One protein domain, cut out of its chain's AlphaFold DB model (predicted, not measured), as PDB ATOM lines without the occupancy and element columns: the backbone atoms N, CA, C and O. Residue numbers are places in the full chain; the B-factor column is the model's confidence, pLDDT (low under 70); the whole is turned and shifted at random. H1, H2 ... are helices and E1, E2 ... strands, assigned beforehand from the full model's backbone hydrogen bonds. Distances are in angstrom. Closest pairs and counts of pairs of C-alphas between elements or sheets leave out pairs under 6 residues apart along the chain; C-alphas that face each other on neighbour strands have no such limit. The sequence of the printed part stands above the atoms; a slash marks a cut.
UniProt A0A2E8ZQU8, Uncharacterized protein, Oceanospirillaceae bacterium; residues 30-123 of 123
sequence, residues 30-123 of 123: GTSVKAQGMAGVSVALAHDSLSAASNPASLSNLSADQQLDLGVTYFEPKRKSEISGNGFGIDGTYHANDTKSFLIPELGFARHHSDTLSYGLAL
ATOM      1  N   GLY A  30      14.225 -18.731  11.682       89.56
ATOM      2  CA  GLY A  30      14.895 -20.021  11.568       89.56
ATOM      3  C   GLY A  30      15.990 -20.115  12.623       89.56
ATOM      4  O   GLY A  30      16.569 -19.089  12.986       89.56
ATOM      5  N   THR A  31      16.226 -21.329  13.114       89.44
ATOM      6  CA  THR A  31      17.164 -21.649  14.204       89.44
ATOM      7  C   THR A  31      18.623 -21.744  13.762       89.44
ATOM      8  O   THR A  31      19.493 -21.841  14.615       89.44
ATOM      9  N   SER A  32      18.880 -21.717  12.454       94.00
ATOM     10  CA  SER A  32      20.217 -21.679  11.862       94.00
ATOM     11  C   SER A  32      20.250 -20.775  10.628       94.00
ATOM     12  O   SER A  32      19.204 -20.498  10.024       94.00
ATOM     13  N   VAL A  33      21.441 -20.391  10.167       94.75
ATOM     14  CA  VAL A  33      21.654 -19.685   8.892       94.75
ATOM     15  C   VAL A  33      21.074 -20.482   7.718       94.75
ATOM     16  O   VAL A  33      20.478 -19.902   6.807       94.75
ATOM     17  N   LYS A  34      21.194 -21.817   7.725       93.69
ATOM     18  CA  LYS A  34      20.636 -22.670   6.662       93.69
ATOM     19  C   LYS A  34      19.108 -22.679   6.696       93.69
ATOM     20  O   LYS A  34      18.483 -22.473   5.654       93.69
ATOM     21  N   ALA A  35      18.504 -22.844   7.875       94.38
ATOM     22  CA  ALA A  35      17.055 -22.770   8.041       94.38
ATOM     23  C   ALA A  35      16.530 -21.398   7.600       94.38
ATOM     24  O   ALA A  35      15.515 -21.313   6.909       94.38
ATOM     25  N   GLN A  36      17.246 -20.321   7.933       93.00
ATOM     26  CA  GLN A  36      16.923 -18.971   7.477       93.00
ATOM     27  C   GLN A  36      17.010 -18.847   5.947       93.00
ATOM     28  O   GLN A  36      16.078 -18.334   5.327       93.00
ATOM     29  N   GLY A  37      18.058 -19.386   5.321       91.94
ATOM     30  CA  GLY A  37      18.185 -19.440   3.861       91.94
ATOM     31  C   GLY A  37      17.043 -20.195   3.165       91.94
ATOM     32  O   GLY A  37      16.690 -19.870   2.035       91.94
ATOM     33  N   MET A  38      16.413 -21.147   3.859       93.56
ATOM     34  CA  MET A  38      15.234 -21.891   3.402       93.56
ATOM     35  C   MET A  38      13.905 -21.284   3.886       93.56
ATOM     36  O   MET A  38      12.910 -21.996   3.995       93.56
ATOM     37  N   ALA A  39      13.870 -19.988   4.205       90.62
ATOM     38  CA  ALA A  39      12.676 -19.283   4.684       90.62
ATOM     39  C   ALA A  39      12.046 -19.885   5.960       90.62
ATOM     40  O   ALA A  39      10.835 -19.828   6.161       90.62
ATOM     41  N   GLY A  40      12.872 -20.449   6.843       90.25
ATOM     42  CA  GLY A  40      12.461 -20.948   8.156       90.25
ATOM     43  C   GLY A  40      12.133 -22.435   8.233       90.25
ATOM     44  O   GLY A  40      11.596 -22.891   9.243       90.25
ATOM     45  N   VAL A  41      12.465 -23.219   7.205       90.44
ATOM     46  CA  VAL A  41      12.327 -24.682   7.257       90.44
ATOM     47  C   VAL A  41      13.248 -25.254   8.340       90.44
ATOM     48  O   VAL A  41      14.461 -25.318   8.166       90.44
ATOM     49  N   SER A  42      12.660 -25.688   9.456       87.06
ATOM     50  CA  SER A  42      13.409 -26.162  10.633       87.06
ATOM     51  C   SER A  42      12.799 -27.385  11.332       87.06
ATOM     52  O   SER A  42      13.431 -27.962  12.211       87.06
ATOM     53  N   VAL A  43      11.580 -27.801  10.966       89.38
ATOM     54  CA  VAL A  43      10.858 -28.866  11.689       89.38
ATOM     55  C   VAL A  43      11.138 -30.257  11.119       89.38
ATOM     56  O   VAL A  43      11.424 -31.182  11.873       89.38
ATOM     57  N   ALA A  44      11.030 -30.424   9.798       89.44
ATOM     58  CA  ALA A  44      11.089 -31.743   9.159       89.44
ATOM     59  C   ALA A  44      12.461 -32.084   8.561       89.44
ATOM     60  O   ALA A  44      12.820 -33.254   8.473       89.44
ATOM     61  N   LEU A  45      13.219 -31.076   8.126       90.31
ATOM     62  CA  LEU A  45      14.478 -31.275   7.413       90.31
ATOM     63  C   LEU A  45      15.663 -31.243   8.386       90.31
ATOM     64  O   LEU A  45      15.983 -30.186   8.925       90.31
ATOM     65  N   ALA A  46      16.338 -32.379   8.563       92.12
ATOM     66  CA  ALA A  46      17.546 -32.505   9.379       92.12
ATOM     67  C   ALA A  46      18.796 -32.125   8.560       92.12
ATOM     68  O   ALA A  46      19.349 -32.952   7.841       92.12
ATOM     69  N   HIS A  47      19.209 -30.857   8.615       92.06
ATOM     70  CA  HIS A  47      20.280 -30.312   7.761       92.06
ATOM     71  C   HIS A  47      21.480 -29.735   8.531       92.06
ATOM     72  O   HIS A  47      22.551 -29.511   7.949       92.06
ATOM     73  N   ASP A  48      21.308 -29.490   9.826       94.69
ATOM     74  CA  ASP A  48      22.342 -29.092  10.771       94.69
ATOM     75  C   ASP A  48      21.942 -29.492  12.194       94.69
ATOM     76  O   ASP A  48      20.789 -29.813  12.471       94.69
ATOM     77  N   SER A  49      22.916 -29.497  13.094       96.25
ATOM     78  CA  SER A  49      22.749 -29.814  14.514       96.25
ATOM     79  C   SER A  49      21.921 -28.779  15.288       96.25
ATOM     80  O   SER A  49      21.333 -29.114  16.319       96.25
ATOM     81  N   LEU A  50      21.804 -27.548  14.776       95.69
ATOM     82  CA  LEU A  50      20.946 -26.492  15.331       95.69
ATOM     83  C   LEU A  50      19.449 -26.820  15.188       95.69
ATOM     84  O   LEU A  50      18.621 -26.248  15.904       95.69
ATOM     85  N   SER A  51      19.085 -27.804  14.358       93.62
ATOM     86  CA  SER A  51      17.733 -28.373  14.320       93.62
ATOM     87  C   SER A  51      17.290 -28.969  15.665       93.62
ATOM     88  O   SER A  51      16.092 -29.131  15.888       93.62
ATOM     89  N   ALA A  52      18.215 -29.228  16.602       93.88
ATOM     90  CA  ALA A  52      17.888 -29.593  17.980       93.88
ATOM     91  C   ALA A  52      16.986 -28.555  18.674       93.88
ATOM     92  O   ALA A  52      16.142 -28.932  19.485       93.88
ATOM     93  N   ALA A  53      17.138 -27.264  18.352       93.50
ATOM     94  CA  ALA A  53      16.355 -26.188  18.960       93.50
ATOM     95  C   ALA A  53      14.890 -26.173  18.489       93.50
ATOM     96  O   ALA A  53      13.998 -25.811  19.254       93.50
ATOM     97  N   SER A  54      14.629 -26.564  17.239       92.75
ATOM     98  CA  SER A  54      13.283 -26.593  16.650       92.75
ATOM     99  C   SER A  54      12.610 -27.961  16.774       92.75
ATOM    100  O   SER A  54      11.403 -28.038  16.996       92.75
ATOM    101  N   ASN A  55      13.373 -29.044  16.612       94.25
ATOM    102  CA  ASN A  55      12.901 -30.420  16.699       94.25
ATOM    103  C   ASN A  55      14.051 -31.386  17.068       94.25
ATOM    104  O   ASN A  55      14.726 -31.904  16.172       94.25
ATOM    105  N   PRO A  56      14.234 -31.730  18.355       94.44
ATOM    106  CA  PRO A  56      15.257 -32.682  18.797       94.44
ATOM    107  C   PRO A  56      15.201 -34.058  18.111       94.44
ATOM    108  O   PRO A  56      16.236 -34.697  17.938       94.44
ATOM    109  N   ALA A  57      14.022 -34.518  17.675       94.38
ATOM    110  CA  ALA A  57      13.882 -35.809  16.998       94.38
ATOM    111  C   ALA A  57      14.514 -35.824  15.596       94.38
ATOM    112  O   ALA A  57      14.788 -36.889  15.055       94.38
ATOM    113  N   SER A  58      14.772 -34.655  15.000       93.62
ATOM    114  CA  SER A  58      15.455 -34.563  13.705       93.62
ATOM    115  C   SER A  58      16.918 -35.021  13.770       93.62
ATOM    116  O   SER A  58      17.453 -35.451  12.751       93.62
ATOM    117  N   LEU A  59      17.541 -35.013  14.958       95.50
ATOM    118  CA  LEU A  59      18.949 -35.381  15.133       95.50
ATOM    119  C   LEU A  59      19.254 -36.823  14.713       95.50
ATOM    120  O   LEU A  59      20.337 -37.080  14.195       95.50
ATOM    121  N   SER A  60      18.299 -37.749  14.856       95.25
ATOM    122  CA  SER A  60      18.469 -39.142  14.410       95.25
ATOM    123  C   SER A  60      18.536 -39.293  12.888       95.25
ATOM    124  O   SER A  60      18.949 -40.338  12.399       95.25
ATOM    125  N   ASN A  61      18.146 -38.259  12.137       94.56
ATOM    126  CA  ASN A  61      18.137 -38.250  10.675       94.56
ATOM    127  C   ASN A  61      19.274 -37.407  10.076       94.56
ATOM    128  O   ASN A  61      19.325 -37.235   8.857       94.56
ATOM    129  N   LEU A  62      20.172 -36.864  10.905       94.75
ATOM    130  CA  LEU A  62      21.391 -36.236  10.405       94.75
ATOM    131  C   LEU A  62      22.259 -37.284   9.707       94.75
ATOM    132  O   LEU A  62      22.385 -38.414  10.166       94.75
ATOM    133  N   SER A  63      22.860 -36.900   8.582       92.25
ATOM    134  CA  SER A  63      23.654 -37.827   7.766       92.25
ATOM    135  C   SER A  63      25.037 -38.134   8.345       92.25
ATOM    136  O   SER A  63      25.696 -39.050   7.865       92.25
ATOM    137  N   ALA A  64      25.503 -37.353   9.321       93.31
ATOM    138  CA  ALA A  64      26.794 -37.541   9.968       93.31
ATOM    139  C   ALA A  64      26.606 -38.066  11.397       93.31
ATOM    140  O   ALA A  64      25.813 -37.504  12.151       93.31
ATOM    141  N   ASP A  65      27.410 -39.059  11.794       95.38
ATOM    142  CA  ASP A  65      27.412 -39.607  13.162       95.38
ATOM    143  C   ASP A  65      27.727 -38.541  14.219       95.38
ATOM    144  O   ASP A  65      27.285 -38.624  15.363       95.38
ATOM    145  N   GLN A  66      28.527 -37.541  13.852       97.06
ATOM    146  CA  GLN A  66      28.830 -36.383  14.677       97.06
ATOM    147  C   GLN A  66      28.908 -35.141  13.792       97.06
ATOM    148  O   GLN A  66      29.625 -35.131  12.791       97.06
ATOM    149  N   GLN A  67      28.212 -34.083  14.192       97.00
ATOM    150  CA  GLN A  67      28.163 -32.825  13.460       97.00
ATOM    151  C   GLN A  67      28.399 -31.645  14.402       97.00
ATOM    152  O   GLN A  67      27.869 -31.602  15.511       97.00
ATOM    153  N   LEU A  68      29.216 -30.697  13.948       97.62
ATOM    154  CA  LEU A  68      29.438 -29.397  14.571       97.62
ATOM    155  C   LEU A  68      29.077 -28.342  13.529       97.62
ATOM    156  O   LEU A  68      29.654 -28.343  12.441       97.62
ATOM    157  N   ASP A  69      28.154 -27.451  13.866       97.19
ATOM    158  CA  ASP A  69      27.753 -26.335  13.016       97.19
ATOM    159  C   ASP A  69      28.045 -25.016  13.736       97.19
ATOM    160  O   ASP A  69      27.799 -24.870  14.931       97.19
ATOM    161  N   LEU A  70      28.608 -24.060  13.004       97.44
ATOM    162  CA  LEU A  70      28.953 -22.732  13.497       97.44
ATOM    163  C   LEU A  70      28.491 -21.714  12.462       97.44
ATOM    164  O   LEU A  70      28.741 -21.894  11.266       97.44
ATOM    165  N   GLY A  71      27.861 -20.638  12.916       95.50
ATOM    166  CA  GLY A  71      27.320 -19.618  12.028       95.50
ATOM    167  C   GLY A  71      27.244 -18.246  12.678       95.50
ATOM    168  O   GLY A  71      27.379 -18.089  13.892       95.50
ATOM    169  N   VAL A  72      27.046 -17.231  11.839       95.81
ATOM    170  CA  VAL A  72      26.722 -15.869  12.267       95.81
ATOM    171  C   VAL A  72      25.743 -15.271  11.265       95.81
ATOM    172  O   VAL A  72      26.042 -15.201  10.072       95.81
ATOM    173  N   THR A  73      24.611 -14.772  11.750       93.75
ATOM    174  CA  THR A  73      23.654 -14.003  10.951       93.75
ATOM    175  C   THR A  73      23.905 -12.507  11.118       93.75
ATOM    176  O   THR A  73      23.940 -11.992  12.236       93.75
ATOM    177  N   TYR A  74      24.042 -11.793   9.995       93.06
ATOM    178  CA  TYR A  74      24.015 -10.330   9.960       93.06
ATOM    179  C   TYR A  74      22.588  -9.845   9.697       93.06
ATOM    180  O   TYR A  74      22.042 -10.047   8.613       93.06
ATOM    181  N   PHE A  75      21.985  -9.201  10.692       90.25
ATOM    182  CA  PHE A  75      20.627  -8.681  10.608       90.25
ATOM    183  C   PHE A  75      20.640  -7.151  10.575       90.25
ATOM    184  O   PHE A  75      21.069  -6.508  11.536       90.25
ATOM    185  N   GLU A  76      20.151  -6.573   9.468       89.00
ATOM    186  CA  GLU A  76      20.041  -5.122   9.277       89.00
ATOM    187  C   GLU A  76      18.627  -4.672   8.867       89.00
ATOM    188  O   GLU A  76      18.328  -4.545   7.675       89.00
ATOM    189  N   PRO A  77      17.719  -4.413   9.827       85.00
ATOM    190  CA  PRO A  77      16.383  -3.922   9.512       85.00
ATOM    191  C   PRO A  77      16.399  -2.445   9.087       85.00
ATOM    192  O   PRO A  77      16.903  -1.577   9.799       85.00
ATOM    193  N   LYS A  78      15.745  -2.138   7.960       83.62
ATOM    194  CA  LYS A  78      15.513  -0.767   7.473       83.62
ATOM    195  C   LYS A  78      14.048  -0.383   7.674       83.62
ATOM    196  O   LYS A  78      13.196  -0.777   6.886       83.62
ATOM    197  N   ARG A  79      13.744   0.385   8.725       82.69
ATOM    198  CA  ARG A  79      12.368   0.817   9.045       82.69
ATOM    199  C   ARG A  79      12.129   2.274   8.659       82.69
ATOM    200  O   ARG A  79      12.924   3.151   9.004       82.69
ATOM    201  N   LYS A  80      11.028   2.530   7.961       85.00
ATOM    202  CA  LYS A  80      10.534   3.863   7.606       85.00
ATOM    203  C   LYS A  80       9.014   3.843   7.747       85.00
ATOM    204  O   LYS A  80       8.384   2.908   7.264       85.00
ATOM    205  N   SER A  81       8.458   4.886   8.349       87.88
ATOM    206  CA  SER A  81       7.022   5.168   8.330       87.88
ATOM    207  C   SER A  81       6.787   6.510   7.651       87.88
ATOM    208  O   SER A  81       7.585   7.430   7.818       87.88
ATOM    209  N   GLU A  82       5.711   6.627   6.883       89.88
ATOM    210  CA  GLU A  82       5.331   7.860   6.193       89.88
ATOM    211  C   GLU A  82       3.870   8.170   6.510       89.88
ATOM    212  O   GLU A  82       3.010   7.298   6.398       89.88
ATOM    213  N   ILE A  83       3.617   9.396   6.965       89.38
ATOM    214  CA  ILE A  83       2.284   9.917   7.258       89.38
ATOM    215  C   ILE A  83       1.998  11.017   6.240       89.38
ATOM    216  O   ILE A  83       2.796  11.943   6.093       89.38
ATOM    217  N   SER A  84       0.872  10.895   5.538       90.62
ATOM    218  CA  SER A  84       0.409  11.861   4.541       90.62
ATOM    219  C   SER A  84      -1.099  12.065   4.652       90.62
ATOM    220  O   SER A  84      -1.830  11.081   4.795       90.62
ATOM    221  N   GLY A  85      -1.575  13.301   4.497       87.25
ATOM    222  CA  GLY A  85      -3.008  13.613   4.506       87.25
ATOM    223  C   GLY A  85      -3.590  13.780   5.910       87.25
ATOM    224  O   GLY A  85      -4.801  13.651   6.099       87.25
ATOM    225  N   ASN A  86      -2.751  14.054   6.907       84.12
ATOM    226  CA  ASN A  86      -3.186  14.291   8.272       84.12
ATOM    227  C   ASN A  86      -3.739  15.718   8.443       84.12
ATOM    228  O   ASN A  86      -2.991  16.694   8.481       84.12
ATOM    229  N   GLY A  87      -5.054  15.833   8.653       80.62
ATOM    230  CA  GLY A  87      -5.743  17.107   8.912       80.62
ATOM    231  C   GLY A  87      -5.326  17.838  10.200       80.62
ATOM    232  O   GLY A  87      -5.709  18.989  10.387       80.62
ATOM    233  N   PHE A  88      -4.532  17.201  11.069       84.00
ATOM    234  CA  PHE A  88      -3.949  17.798  12.278       84.00
ATOM    235  C   PHE A  88      -2.476  18.230  12.106       84.00
ATOM    236  O   PHE A  88      -1.858  18.667  13.074       84.00
ATOM    237  N   GLY A  89      -1.903  18.124  10.898       80.19
ATOM    238  CA  GLY A  89      -0.598  18.709  10.552       80.19
ATOM    239  C   GLY A  89       0.649  17.887  10.908       80.19
ATOM    240  O   GLY A  89       1.751  18.426  10.867       80.19
ATOM    241  N   ILE A  90       0.514  16.599  11.244       82.56
ATOM    242  CA  ILE A  90       1.640  15.704  11.597       82.56
ATOM    243  C   ILE A  90       2.029  14.818  10.396       82.56
ATOM    244  O   ILE A  90       2.197  13.608  10.526       82.56
ATOM    245  N   ASP A  91       2.091  15.410   9.203       89.06
ATOM    246  CA  ASP A  91       2.605  14.735   8.008       89.06
ATOM    247  C   ASP A  91       4.139  14.697   8.047       89.06
ATOM    248  O   ASP A  91       4.790  15.651   8.478       89.06
ATOM    249  N   GLY A  92       4.736  13.591   7.596       86.50
ATOM    250  CA  GLY A  92       6.188  13.430   7.617       86.50
ATOM    251  C   GLY A  92       6.685  11.998   7.442       86.50
ATOM    252  O   GLY A  92       5.938  11.024   7.539       86.50
ATOM    253  N   THR A  93       7.989  11.873   7.191       87.50
ATOM    254  CA  THR A  93       8.710  10.594   7.201       87.50
ATOM    255  C   THR A  93       9.429  10.414   8.533       87.50
ATOM    256  O   THR A  93      10.201  11.276   8.949       87.50
ATOM    257  N   TYR A  94       9.233   9.260   9.161       85.06
ATOM    258  CA  TYR A  94       9.824   8.901  10.445       85.06
ATOM    259  C   TYR A  94      10.716   7.673  10.290       85.06
ATOM    260  O   TYR A  94      10.299   6.626   9.784       85.06
ATOM    261  N   HIS A  95      11.958   7.796  10.750       81.25
ATOM    262  CA  HIS A  95      12.925   6.706  10.782       81.25
ATOM    263  C   HIS A  95      13.046   6.184  12.210       81.25
ATOM    264  O   HIS A  95      13.433   6.922  13.106       81.25
ATOM    265  N   ALA A  96      12.742   4.906  12.418       68.88
ATOM    266  CA  ALA A  96      12.764   4.288  13.743       68.88
ATOM    267  C   ALA A  96      14.058   3.491  14.021       68.88
ATOM    268  O   ALA A  96      14.009   2.526  14.774       68.88
ATOM    269  N   ASN A  97      15.196   3.810  13.384       68.06
ATOM    270  CA  ASN A  97      16.392   2.942  13.341       68.06
ATOM    271  C   ASN A  97      17.591   3.452  14.175       68.06
ATOM    272  O   ASN A  97      18.658   3.670  13.605       68.06
ATOM    273  N   ASP A  98      17.460   3.606  15.497       68.00
ATOM    274  CA  ASP A  98      18.601   4.012  16.351       68.00
ATOM    275  C   ASP A  98      19.741   2.980  16.367       68.00
ATOM    276  O   ASP A  98      20.918   3.328  16.306       68.00
ATOM    277  N   THR A  99      19.413   1.684  16.395       69.88
ATOM    278  CA  THR A  99      20.374   0.590  16.184       69.88
ATOM    279  C   THR A  99      19.886  -0.281  15.039       69.88
ATOM    280  O   THR A  99      18.726  -0.713  15.015       69.88
ATOM    281  N   LYS A 100      20.770  -0.497  14.063       79.75
ATOM    282  CA  LYS A 100      20.421  -1.128  12.789       79.75
ATOM    283  C   LYS A 100      21.230  -2.365  12.453       79.75
ATOM    284  O   LYS A 100      20.775  -3.089  11.599       79.75
ATOM    285  N   SER A 101      22.363  -2.634  13.091       88.81
ATOM    286  CA  SER A 101      23.235  -3.746  12.700       88.81
ATOM    287  C   SER A 101      23.412  -4.699  13.870       88.81
ATOM    288  O   SER A 101      23.926  -4.302  14.913       88.81
ATOM    289  N   PHE A 102      22.994  -5.946  13.682       90.69
ATOM    290  CA  PHE A 102      23.077  -6.995  14.690       90.69
ATOM    291  C   PHE A 102      23.850  -8.183  14.125       90.69
ATOM    292  O   PHE A 102      23.599  -8.616  13.000       90.69
ATOM    293  N   LEU A 103      24.785  -8.706  14.913       93.88
ATOM    294  CA  LEU A 103      25.439  -9.985  14.659       93.88
ATOM    295  C   LEU A 103      24.870 -10.997  15.644       93.88
ATOM    296  O   LEU A 103      24.914 -10.773  16.852       93.88
ATOM    297  N   ILE A 104      24.323 -12.084  15.115       93.44
ATOM    298  CA  ILE A 104      23.684 -13.142  15.895       93.44
ATOM    299  C   ILE A 104      24.504 -14.412  15.659       93.44
ATOM    300  O   ILE A 104      24.397 -14.987  14.576       93.44
ATOM    301  N   PRO A 105      25.393 -14.799  16.589       95.06
ATOM    302  CA  PRO A 105      26.147 -16.038  16.463       95.06
ATOM    303  C   PRO A 105      25.250 -17.246  16.740       95.06
ATOM    304  O   PRO A 105      24.289 -17.137  17.497       95.06
ATOM    305  N   GLU A 106      25.612 -18.386  16.164       95.06
ATOM    306  CA  GLU A 106      24.972 -19.677  16.415       95.06
ATOM    307  C   GLU A 106      26.017 -20.797  16.507       95.06
ATOM    308  O   GLU A 106      27.031 -20.795  15.794       95.06
ATOM    309  N   LEU A 107      25.772 -21.757  17.399       97.25
ATOM    310  CA  LEU A 107      26.594 -22.947  17.597       97.25
ATOM    311  C   LEU A 107      25.709 -24.171  17.817       97.25
ATOM    312  O   LEU A 107      24.877 -24.212  18.718       97.25
ATOM    313  N   GLY A 108      25.946 -25.210  17.024       97.19
ATOM    314  CA  GLY A 108      25.277 -26.495  17.136       97.19
ATOM    315  C   GLY A 108      26.273 -27.636  17.272       97.19
ATOM    316  O   GLY A 108      27.318 -27.653  16.625       97.19
ATOM    317  N   PHE A 109      25.935 -28.622  18.091       97.69
ATOM    318  CA  PHE A 109      26.627 -29.904  18.128       97.69
ATOM    319  C   PHE A 109      25.605 -31.029  18.206       97.69
ATOM    320  O   PHE A 109      24.674 -30.952  19.001       97.69
ATOM    321  N   ALA A 110      25.790 -32.097  17.440       97.69
ATOM    322  CA  ALA A 110      24.961 -33.291  17.521       97.69
ATOM    323  C   ALA A 110      25.796 -34.558  17.349       97.69
ATOM    324  O   ALA A 110      26.824 -34.556  16.668       97.69
ATOM    325  N   ARG A 111      25.343 -35.646  17.972       97.75
ATOM    326  CA  ARG A 111      25.979 -36.956  17.863       97.75
ATOM    327  C   ARG A 111      24.970 -38.098  17.964       97.75
ATOM    328  O   ARG A 111      24.119 -38.104  18.855       97.75
ATOM    329  N   HIS A 112      25.130 -39.095  17.100       97.62
ATOM    330  CA  HIS A 112      24.531 -40.420  17.246       97.62
ATOM    331  C   HIS A 112      25.326 -41.204  18.290       97.62
ATOM    332  O   HIS A 112      26.531 -41.427  18.158       97.62
ATOM    333  N   HIS A 113      24.665 -41.564  19.386       95.81
ATOM    334  CA  HIS A 113      25.272 -42.336  20.467       95.81
ATOM    335  C   HIS A 113      25.088 -43.842  20.261       95.81
ATOM    336  O   HIS A 113      25.980 -44.626  20.579       95.81
ATOM    337  N   SER A 114      23.924 -44.232  19.743       94.56
ATOM    338  CA  SER A 114      23.535 -45.606  19.426       94.56
ATOM    339  C   SER A 114      22.449 -45.608  18.345       94.56
ATOM    340  O   SER A 114      21.937 -44.548  17.984       94.56
ATOM    341  N   ASP A 115      22.017 -46.797  17.917       93.00
ATOM    342  CA  ASP A 115      20.922 -46.995  16.951       93.00
ATOM    343  C   ASP A 115      19.580 -46.361  17.376       93.00
ATOM    344  O   ASP A 115      18.660 -46.233  16.572       93.00
ATOM    345  N   THR A 116      19.435 -45.990  18.651       95.56
ATOM    346  CA  THR A 116      18.184 -45.477  19.229       95.56
ATOM    347  C   THR A 116      18.333 -44.143  19.951       95.56
ATOM    348  O   THR A 116      17.322 -43.554  20.337       95.56
ATOM    349  N   LEU A 117      19.561 -43.648  20.144       96.38
ATOM    350  CA  LEU A 117      19.819 -42.420  20.886       96.38
ATOM    351  C   LEU A 117      20.715 -41.472  20.097       96.38
ATOM    352  O   LEU A 117      21.852 -41.784  19.749       96.38
ATOM    353  N   SER A 118      20.209 -40.261  19.906       97.69
ATOM    354  CA  SER A 118      20.957 -39.106  19.424       97.69
ATOM    355  C   SER A 118      20.780 -37.959  20.408       97.69
ATOM    356  O   SER A 118      19.708 -37.807  20.993       97.69
ATOM    357  N   TYR A 119      21.819 -37.158  20.598       97.12
ATOM    358  CA  TYR A 119      21.764 -35.974  21.451       97.12
ATOM    359  C   TYR A 119      22.502 -34.811  20.798       97.12
ATOM    360  O   TYR A 119      23.348 -35.003  19.924       97.12
ATOM    361  N   GLY A 120      22.189 -33.598  21.240       96.25
ATOM    362  CA  GLY A 120      22.820 -32.396  20.727       96.25
ATOM    363  C   GLY A 120      22.586 -31.173  21.601       96.25
ATOM    364  O   GLY A 120      21.794 -31.207  22.542       96.25
ATOM    365  N   LEU A 121      23.312 -30.110  21.281       96.81
ATOM    366  CA  LEU A 121      23.242 -28.786  21.883       96.81
ATOM    367  C   LEU A 121      23.063 -27.762  20.762       96.81
ATOM    368  O   LEU A 121      23.667 -27.905  19.702       96.81
ATOM    369  N   ALA A 122      22.260 -26.738  21.018       96.00
ATOM    370  CA  ALA A 122      22.037 -25.615  20.119       96.00
ATOM    371  C   ALA A 122      22.055 -24.323  20.944       96.00
ATOM    372  O   ALA A 122      21.417 -24.267  22.000       96.00
ATOM    373  N   LEU A 123      22.821 -23.337  20.481       93.38
ATOM    374  CA  LEU A 123      23.112 -22.062  21.138       93.38
ATOM    375  C   LEU A 123      23.014 -20.920  20.133       93.38
ATOM    376  O   LEU A 123      23.573 -21.083  19.024       93.38
TER     377      LEU A 123
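Overview. This is residues 30 to 123 of the 123 residues of an uncharacterized protein of Oceanospirillaceae bacterium (UniProt A0A2E8ZQU8). A long, narrow sheet of three antiparallel strands, E1, E4 and E5, has the short helices H2 and H3 packed over one face, while H1 only grazes it. From one end of this sheet the chain runs out into a two-stranded arm, the hairpin of E2 and E3, whose tip, residues 85 to 90, sticks out free; this arm makes much of the length. The printed part has 94 residues, with three named helices followed by five named strands: H1 H2 H3 E1 E2 E3 E4 E5. The larger sheet has the order E1 - E4 - E5, and the class is mixed, helices and strands. The whole is extended, with a radius of gyration of the C-alphas of 20.3 A and spans of 70 by 22 by 16 A.

Along the chain. E4, residues 102 to 114, is the longest strand at 38.9 A and starts at C-alpha 102, (23.077, -6.995, 14.690). E1 is residues 66 to 75, 29.2 A long, and E5 is residues 117 to 122, 17.0 A long, ending at C-alpha 122, (22.037, -25.615, 20.119). E2 is residues 80 to 83 and E3 residues 92 to 95. H1 is residues 33 to 37, starting at C-alpha 33, (21.654, -19.685, 8.892); H2 is residues 49 to 52 and H3 residues 56 to 61.

Arrangement. E4 is the inner strand, antiparallel to E1 at 166 degrees, with N 71 and O 106 3.0 A apart, within hydrogen-bond range. E4 and E5 form a hairpin at 167 degrees, with N 111 and O 119 2.9 A apart, within range. The sheet is twisted, its C-alphas lying up to 4.4 A off the best plane. H2 is on the sheet at a height of 5.5 A; its closest C-alpha pair with E4 is Leu 50 and Gly 108, 4.7 A. H3 is on the same face, over E5, at a height of 7.9 A; Ser 60 and Ser 118 have the closest C-alphas, 5.6 A apart. H2 and H3 touch only at the corner, with C-alphas 52 and 59 closest at 6.5 A. H1 comes closest to E1 at the C-alphas of Val 33 and Thr 73, 6.4 A. The hairpin E2 and E3 is antiparallel at 161 degrees, with N 81 and O 94 2.9 A apart, within range; both strands are apart from the three helices. Every O i to N i+4 pair is within range in H1; H3 has 0 of 2, but 2 of 3 O i to N i+3 pairs, and H2 is too short for an i+4 pair.

Size, cuts and confidence. The C-alphas of Gly 87 and Ser 114 are the two farthest apart, 70.0 A. The printed part has no cut. The link from H1 to H2, with 11 residues, is long. Mean pLDDT of the printed part is 91.1; residues 96 to 99 are under 70.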